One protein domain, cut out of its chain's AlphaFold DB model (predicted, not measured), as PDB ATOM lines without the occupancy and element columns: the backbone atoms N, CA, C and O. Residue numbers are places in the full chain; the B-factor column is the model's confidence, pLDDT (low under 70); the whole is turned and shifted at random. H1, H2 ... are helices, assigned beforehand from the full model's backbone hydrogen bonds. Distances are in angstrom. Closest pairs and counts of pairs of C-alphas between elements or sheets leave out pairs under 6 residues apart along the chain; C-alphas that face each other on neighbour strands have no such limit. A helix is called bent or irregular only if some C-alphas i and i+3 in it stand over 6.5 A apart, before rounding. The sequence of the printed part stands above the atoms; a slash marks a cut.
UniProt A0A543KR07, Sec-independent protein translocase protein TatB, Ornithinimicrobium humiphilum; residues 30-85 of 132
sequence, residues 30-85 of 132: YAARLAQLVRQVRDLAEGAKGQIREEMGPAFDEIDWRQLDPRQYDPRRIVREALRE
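Overview. This is residues 30 to 85 of the 132 residues of the protein "Sec-independent protein translocase protein TatB" of Ornithinimicrobium humiphilum (UniProt A0A543KR07). One long helix, H1, kinks sharply near its last residues, and a long link folds partway back to a short helix, H2, that points away from H1, an open, flat shape with no packed core. The printed part has 56 residues with two named helices, H1 then H2, and no named strand; the class is all helix. It is extended, with a radius of gyration of the C-alphas of 16.2 A and spans of 40 by 40 by 8 A.

Arrangement. H1, residues 30 to 60, has a kink of 80 degrees near residue 54. It is irregular: C-alphas 55 and 58 are 9.5 A apart. H1 is apart from H2, residues 75 to 84. Every O i to N i+4 pair is within hydrogen-bond range in H2, and 23 of 27 in H1.

Along the chain. H1 begins at C-alpha 30 (79.283, 26.283, -2.875) and measures 36.5 A from first to last C-alpha. H2 measures 14.4 A and ends at C-alpha 84 (86.891, 25.118, 40.241).

Size, cuts and confidence. The C-alphas of Tyr 30 and Glu 85, the two farthest apart, are 44.6 A apart. The printed part has no cut. The link of residues 61 to 74 is long. Residue 53 and residues 56 to 85 have pLDDT under 70.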
ATOM      1  N   TYR A  30      78.635  27.504  -3.372       93.00
ATOM      2  CA  TYR A  30      79.283  26.283  -2.875       93.00
ATOM      3  C   TYR A  30      79.043  26.056  -1.382       93.00
ATOM      4  O   TYR A  30      78.768  24.927  -0.979       93.00
ATOM      5  N   ALA A  31      79.078  27.116  -0.572       93.56
ATOM      6  CA  ALA A  31      78.750  27.041   0.847       93.56
ATOM      7  C   ALA A  31      77.307  26.562   1.066       93.56
ATOM      8  O   ALA A  31      77.069  25.710   1.918       93.56
ATOM      9  N   ALA A  32      76.356  27.036   0.254       95.25
ATOM     10  CA  ALA A  32      74.975  26.562   0.290       95.25
ATOM     11  C   ALA A  32      74.871  25.064  -0.040       95.25
ATOM     12  O   ALA A  32      74.199  24.331   0.683       95.25
ATOM     13  N   ARG A  33      75.583  24.586  -1.071       94.94
ATOM     14  CA  ARG A  33      75.625  23.153  -1.423       94.94
ATOM     15  C   ARG A  33      76.223  22.297  -0.307       94.94
ATOM     16  O   ARG A  33      75.672  21.251   0.016       94.94
ATOM     17  N   LEU A  34      77.314  22.753   0.307       95.81
ATOM     18  CA  LEU A  34      77.918  22.065   1.447       95.81
ATOM     19  C   LEU A  34      76.956  22.030   2.639       95.81
ATOM     20  O   LEU A  34      76.780  20.984   3.250       95.81
ATOM     21  N   ALA A  35      76.287  23.143   2.942       95.94
ATOM     22  CA  ALA A  35      75.306  23.204   4.018       95.94
ATOM     23  C   ALA A  35      74.123  22.254   3.771       95.94
ATOM     24  O   ALA A  35      73.659  21.597   4.702       95.94
ATOM     25  N   GLN A  36      73.651  22.146   2.527       96.62
ATOM     26  CA  GLN A  36      72.627  21.172   2.146       96.62
ATOM     27  C   GLN A  36      73.114  19.734   2.344       96.62
ATOM     28  O   GLN A  36      72.385  18.933   2.922       96.62
ATOM     29  N   LEU A  37      74.349  19.424   1.943       97.25
ATOM     30  CA  LEU A  37      74.945  18.102   2.132       97.25
ATOM     31  C   LEU A  37      75.092  17.751   3.619       97.25
ATOM     32  O   LEU A  37      74.692  16.672   4.037       97.25
ATOM     33  N   VAL A  38      75.590  18.678   4.437       96.62
ATOM     34  CA  VAL A  38      75.709  18.486   5.890       96.62
ATOM     35  C   VAL A  38      74.343  18.229   6.526       96.62
ATOM     36  O   VAL A  38      74.228  17.362   7.388       96.62
ATOM     37  N   ARG A  39      73.298  18.944   6.091       95.56
ATOM     38  CA  ARG A  39      71.924  18.704   6.559       95.56
ATOM     39  C   ARG A  39      71.437  17.313   6.172       95.56
ATOM     40  O   ARG A  39      70.976  16.599   7.042       95.56
ATOM     41  N   GLN A  40      71.630  16.900   4.922       95.75
ATOM     42  CA  GLN A  40      71.249  15.560   4.465       95.75
ATOM     43  C   GLN A  40      71.976  14.455   5.236       95.75
ATOM     44  O   GLN A  40      71.349  13.489   5.658       95.75
ATOM     45  N   VAL A  41      73.284  14.608   5.460       96.06
ATOM     46  CA  VAL A  41      74.074  13.660   6.261       96.06
ATOM     47  C   VAL A  41      73.558  13.606   7.697       96.06
ATOM     48  O   VAL A  41      73.440  12.523   8.262       96.06
ATOM     49  N   ARG A  42      73.219  14.758   8.283       92.06
ATOM     50  CA  ARG A  42      72.632  14.825   9.621       92.06
ATOM     51  C   ARG A  42      71.268  14.140   9.679       92.06
ATOM     52  O   ARG A  42      71.060  13.338  10.578       92.06
ATOM     53  N   ASP A  43      70.379  14.424   8.736       92.88
ATOM     54  CA  ASP A  43      69.039  13.836   8.678       92.88
ATOM     55  C   ASP A  43      69.129  12.307   8.498       92.88
ATOM     56  O   ASP A  43      68.418  11.551   9.159       92.88
ATOM     57  N   LEU A  44      70.077  11.838   7.674       92.06
ATOM     58  CA  LEU A  44      70.371  10.416   7.496       92.06
ATOM     59  C   LEU A  44      70.914   9.775   8.783       92.06
ATOM     60  O   LEU A  44      70.484   8.684   9.153       92.06
ATOM     61  N   ALA A  45      71.829  10.451   9.482       89.25
ATOM     62  CA  ALA A  45      72.380   9.980  10.750       89.25
ATOM     63  C   ALA A  45      71.323   9.943  11.868       89.25
ATOM     64  O   ALA A  45      71.295   8.997  12.653       89.25
ATOM     65  N   GLU A  46      70.433  10.939  11.934       85.94
ATOM     66  CA  GLU A  46      69.308  10.973  12.875       85.94
ATOM     67  C   GLU A  46      68.293   9.853  12.577       85.94
ATOM     68  O   GLU A  46      67.856   9.168  13.503       85.94
ATOM     69  N   GLY A  47      67.986   9.598  11.299       86.00
ATOM     70  CA  GLY A  47      67.116   8.496  10.874       86.00
ATOM     71  C   GLY A  47      67.691   7.116  11.199       86.00
ATOM     72  O   GLY A  47      67.005   6.284  11.794       86.00
ATOM     73  N   ALA A  48      68.975   6.895  10.897       83.75
ATOM     74  CA  ALA A  48      69.679   5.667  11.266       83.75
ATOM     75  C   ALA A  48      69.711   5.483  12.791       83.75
ATOM     76  O   ALA A  48      69.417   4.404  13.291       83.75
ATOM     77  N   LYS A  49      69.971   6.549  13.559       75.38
ATOM     78  CA  LYS A  49      69.932   6.499  15.027       75.38
ATOM     79  C   LYS A  49      68.564   6.064  15.564       75.38
ATOM     80  O   LYS A  49      68.525   5.344  16.555       75.38
ATOM     81  N   GLY A  50      67.466   6.487  14.931       78.50
ATOM     82  CA  GLY A  50      66.113   6.048  15.284       78.50
ATOM     83  C   GLY A  50      65.908   4.551  15.053       78.50
ATOM     84  O   GLY A  50      65.455   3.847  15.946       78.50
ATOM     85  N   GLN A  51      66.334   4.053  13.893       75.88
ATOM     86  CA  GLN A  51      66.166   2.652  13.502       75.88
ATOM     87  C   GLN A  51      67.002   1.700  14.369       75.88
ATOM     88  O   GLN A  51      66.505   0.689  14.854       75.88
ATOM     89  N   ILE A  52      68.249   2.075  14.658       70.25
ATOM     90  CA  ILE A  52      69.121   1.276  15.518       70.25
ATOM     91  C   ILE A  52      68.642   1.345  16.993       70.25
ATOM     92  O   ILE A  52      68.798   0.374  17.731       70.25
ATOM     93  N   ARG A  53      68.008   2.451  17.431       69.81
ATOM     94  CA  ARG A  53      67.391   2.571  18.773       69.81
ATOM     95  C   ARG A  53      66.180   1.657  18.942       69.81
ATOM     96  O   ARG A  53      65.990   1.122  20.031       69.81
ATOM     97  N   GLU A  54      65.394   1.488  17.885       71.31
ATOM     98  CA  GLU A  54      64.235   0.593  17.862       71.31
ATOM     99  C   GLU A  54      64.662  -0.885  17.953       71.31
ATOM    100  O   GLU A  54      64.036  -1.663  18.668       71.31
ATOM    101  N   GLU A  55      65.759  -1.267  17.284       70.06
ATOM    102  CA  GLU A  55      66.202  -2.669  17.211       70.06
ATOM    103  C   GLU A  55      67.121  -3.125  18.356       70.06
ATOM    104  O   GLU A  55      67.085  -4.294  18.735       70.06
ATOM    105  N   MET A  56      67.934  -2.242  18.944       63.38
ATOM    106  CA  MET A  56      68.853  -2.626  20.030       63.38
ATOM    107  C   MET A  56      68.255  -2.503  21.443       63.38
ATOM    108  O   MET A  56      68.876  -2.953  22.410       63.38
ATOM    109  N   GLY A  57      67.055  -1.930  21.597       64.38
ATOM    110  CA  GLY A  57      66.413  -1.784  22.907       64.38
ATOM    111  C   GLY A  57      67.308  -1.055  23.937       64.38
ATOM    112  O   GLY A  57      68.169  -0.265  23.549       64.38
ATOM    113  N   PRO A  58      67.146  -1.278  25.256       58.97
ATOM    114  CA  PRO A  58      67.816  -0.507  26.320       58.97
ATOM    115  C   PRO A  58      69.361  -0.488  26.287       58.97
ATOM    116  O   PRO A  58      69.958   0.331  26.980       58.97
ATOM    117  N   ALA A  59      70.019  -1.292  25.440       56.72
ATOM    118  CA  ALA A  59      71.461  -1.204  25.172       56.72
ATOM    119  C   ALA A  59      71.874   0.068  24.389       56.72
ATOM    120  O   ALA A  59      73.057   0.387  24.283       56.72
ATOM    121  N   PHE A  60      70.915   0.836  23.859       55.72
ATOM    122  CA  PHE A  60      71.173   2.107  23.172       55.72
ATOM    123  C   PHE A  60      71.571   3.265  24.097       55.72
ATOM    124  O   PHE A  60      72.144   4.250  23.625       55.72
ATOM    125  N   ASP A  61      71.219   3.176  25.383       57.22
ATOM    126  CA  ASP A  61      71.548   4.191  26.394       57.22
ATOM    127  C   ASP A  61      72.945   3.995  27.004       57.22
ATOM    128  O   ASP A  61      73.508   4.948  27.537       57.22
ATOM    129  N   GLU A  62      73.544   2.804  26.875       55.69
ATOM    130  CA  GLU A  62      74.922   2.537  27.326       55.69
ATOM    131  C   GLU A  62      75.981   3.002  26.317       55.69
ATOM    132  O   GLU A  62      77.130   3.248  26.689       55.69
ATOM    133  N   ILE A  63      75.612   3.172  25.040       54.44
ATOM    134  CA  ILE A  63      76.524   3.738  24.047       54.44
ATOM    135  C   ILE A  63      76.530   5.257  24.211       54.44
ATOM    136  O   ILE A  63      75.533   5.951  24.011       54.44
ATOM    137  N   ASP A  64      77.700   5.760  24.568       56.53
ATOM    138  CA  ASP A  64      77.991   7.105  25.043       56.53
ATOM    139  C   ASP A  64      77.919   8.193  23.941       56.53
ATOM    140  O   ASP A  64      78.828   8.992  23.721       56.53
ATOM    141  N   TRP A  65      76.813   8.248  23.194       54.59
ATOM    142  CA  TRP A  65      76.609   9.197  22.094       54.59
ATOM    143  C   TRP A  65      76.470  10.649  22.570       54.59
ATOM    144  O   TRP A  65      76.565  11.568  21.758       54.59
ATOM    145  N   ARG A  66      76.248  10.880  23.873       54.75
ATOM    146  CA  ARG A  66      76.242  12.229  24.466       54.75
ATOM    147  C   ARG A  66      77.627  12.868  24.459       54.75
ATOM    148  O   ARG A  66      77.704  14.092  24.399       54.75
ATOM    149  N   GLN A  67      78.695  12.068  24.460       54.28
ATOM    150  CA  GLN A  67      80.060  12.567  24.280       54.28
ATOM    151  C   GLN A  67      80.358  12.953  22.823       54.28
ATOM    152  O   GLN A  67      81.237  13.772  22.572       54.28
ATOM    153  N   LEU A  68      79.600  12.409  21.864       54.06
ATOM    154  CA  LEU A  68      79.770  12.658  20.431       54.06
ATOM    155  C   LEU A  68      78.809  13.722  19.876       54.06
ATOM    156  O   LEU A  68      78.799  13.967  18.673       54.06
ATOM    157  N   ASP A  69      77.991  14.350  20.724       58.91
ATOM    158  CA  ASP A  69      77.093  15.431  20.324       58.91
ATOM    159  C   ASP A  69      77.875  16.761  20.301       58.91
ATOM    160  O   ASP A  69      78.165  17.329  21.361       58.91
ATOM    161  N   PRO A  70      78.231  17.299  19.115       58.31
ATOM    162  CA  PRO A  70      79.109  18.464  18.996       58.31
ATOM    163  C   PRO A  70      78.515  19.737  19.617       58.31
ATOM    164  O   PRO A  70      79.233  20.712  19.827       58.31
ATOM    165  N   ARG A  71      77.211  19.750  19.931       59.50
ATOM    166  CA  ARG A  71      76.545  20.861  20.629       59.50
ATOM    167  C   ARG A  71      76.607  20.766  22.150       59.50
ATOM    168  O   ARG A  71      76.402  21.781  22.808       59.50
ATOM    169  N   GLN A  72      76.884  19.585  22.700       59.78
ATOM    170  CA  GLN A  72      77.066  19.380  24.140       59.78
ATOM    171  C   GLN A  72      78.528  19.564  24.578       59.78
ATOM    172  O   GLN A  72      78.812  19.536  25.777       59.78
ATOM    173  N   TYR A  73      79.444  19.841  23.638       52.34
ATOM    174  CA  TYR A  73      80.767  20.398  23.931       52.34
ATOM    175  C   TYR A  73      80.611  21.854  24.390       52.34
ATOM    176  O   TYR A  73      80.821  22.803  23.640       52.34
ATOM    177  N   ASP A  74      80.134  22.026  25.618       56.75
ATOM    178  CA  ASP A  74      79.779  23.319  26.179       56.75
ATOM    179  C   ASP A  74      81.056  23.971  26.749       56.75
ATOM    180  O   ASP A  74      81.518  23.595  27.836       56.75
ATOM    181  N   PRO A  75      81.682  24.942  26.050       60.22
ATOM    182  CA  PRO A  75      83.007  25.463  26.410       60.22
ATOM    183  C   PRO A  75      83.014  26.093  27.808       60.22
ATOM    184  O   PRO A  75      84.031  26.125  28.498       60.22
ATOM    185  N   ARG A  76      81.843  26.547  28.270       60.09
ATOM    186  CA  ARG A  76      81.644  27.107  29.606       60.09
ATOM    187  C   ARG A  76      81.826  26.067  30.710       60.09
ATOM    188  O   ARG A  76      82.257  26.450  31.793       60.09
ATOM    189  N   ARG A  77      81.522  24.781  30.473       63.44
ATOM    190  CA  ARG A  77      81.800  23.724  31.462       63.44
ATOM    191  C   ARG A  77      83.297  23.514  31.623       63.44
ATOM    192  O   ARG A  77      83.756  23.517  32.753       63.44
ATOM    193  N   ILE A  78      84.046  23.466  30.524       59.06
ATOM    194  CA  ILE A  78      85.511  23.312  30.531       59.06
ATOM    195  C   ILE A  78      86.178  24.478  31.283       59.06
ATOM    196  O   ILE A  78      87.057  24.270  32.113       59.06
ATOM    197  N   VAL A  79      85.706  25.709  31.060       64.44
ATOM    198  CA  VAL A  79      86.203  26.904  31.767       64.44
ATOM    199  C   VAL A  79      85.835  26.890  33.257       64.44
ATOM    200  O   VAL A  79      86.654  27.253  34.094       64.44
ATOM    201  N   ARG A  80      84.617  26.460  33.614       69.69
ATOM    202  CA  ARG A  80      84.181  26.359  35.019       69.69
ATOM    203  C   ARG A  80      84.900  25.252  35.780       69.69
ATOM    204  O   ARG A  80      85.155  25.446  36.961       69.69
ATOM    205  N   GLU A  81      85.215  24.140  35.125       61.84
ATOM    206  CA  GLU A  81      86.046  23.067  35.682       61.84
ATOM    207  C   GLU A  81      87.462  23.601  35.958       61.84
ATOM    208  O   GLU A  81      87.944  23.512  37.080       61.84
ATOM    209  N   ALA A  82      88.059  24.323  34.998       64.81
ATOM    210  CA  ALA A  82      89.386  24.935  35.149       64.81
ATOM    211  C   ALA A  82      89.470  26.040  36.225       64.81
ATOM    212  O   ALA A  82      90.553  26.331  36.725       64.81
ATOM    213  N   LEU A  83      88.344  26.675  36.567       61.81
ATOM    214  CA  LEU A  83      88.242  27.664  37.649       61.81
ATOM    215  C   LEU A  83      87.873  27.043  39.006       61.81
ATOM    216  O   LEU A  83      88.074  27.689  40.033       61.81
ATOM    217  N   ARG A  84      87.290  25.837  39.020       55.66
ATOM    218  CA  ARG A  84      86.891  25.118  40.241       55.66
ATOM    219  C   ARG A  84      87.974  24.183  40.759       55.66
ATOM    220  O   ARG A  84      88.021  23.981  41.967       55.66
ATOM    221  N   GLU A  85      88.836  23.662  39.890       54.16
ATOM    222  CA  GLU A  85      90.043  22.947  40.297       54.16
ATOM    223  C   GLU A  85      91.012  23.957  40.950       54.16
ATOM    224  O   GLU A  85      91.486  24.881  40.277       54.16
TER     225      GLU A  85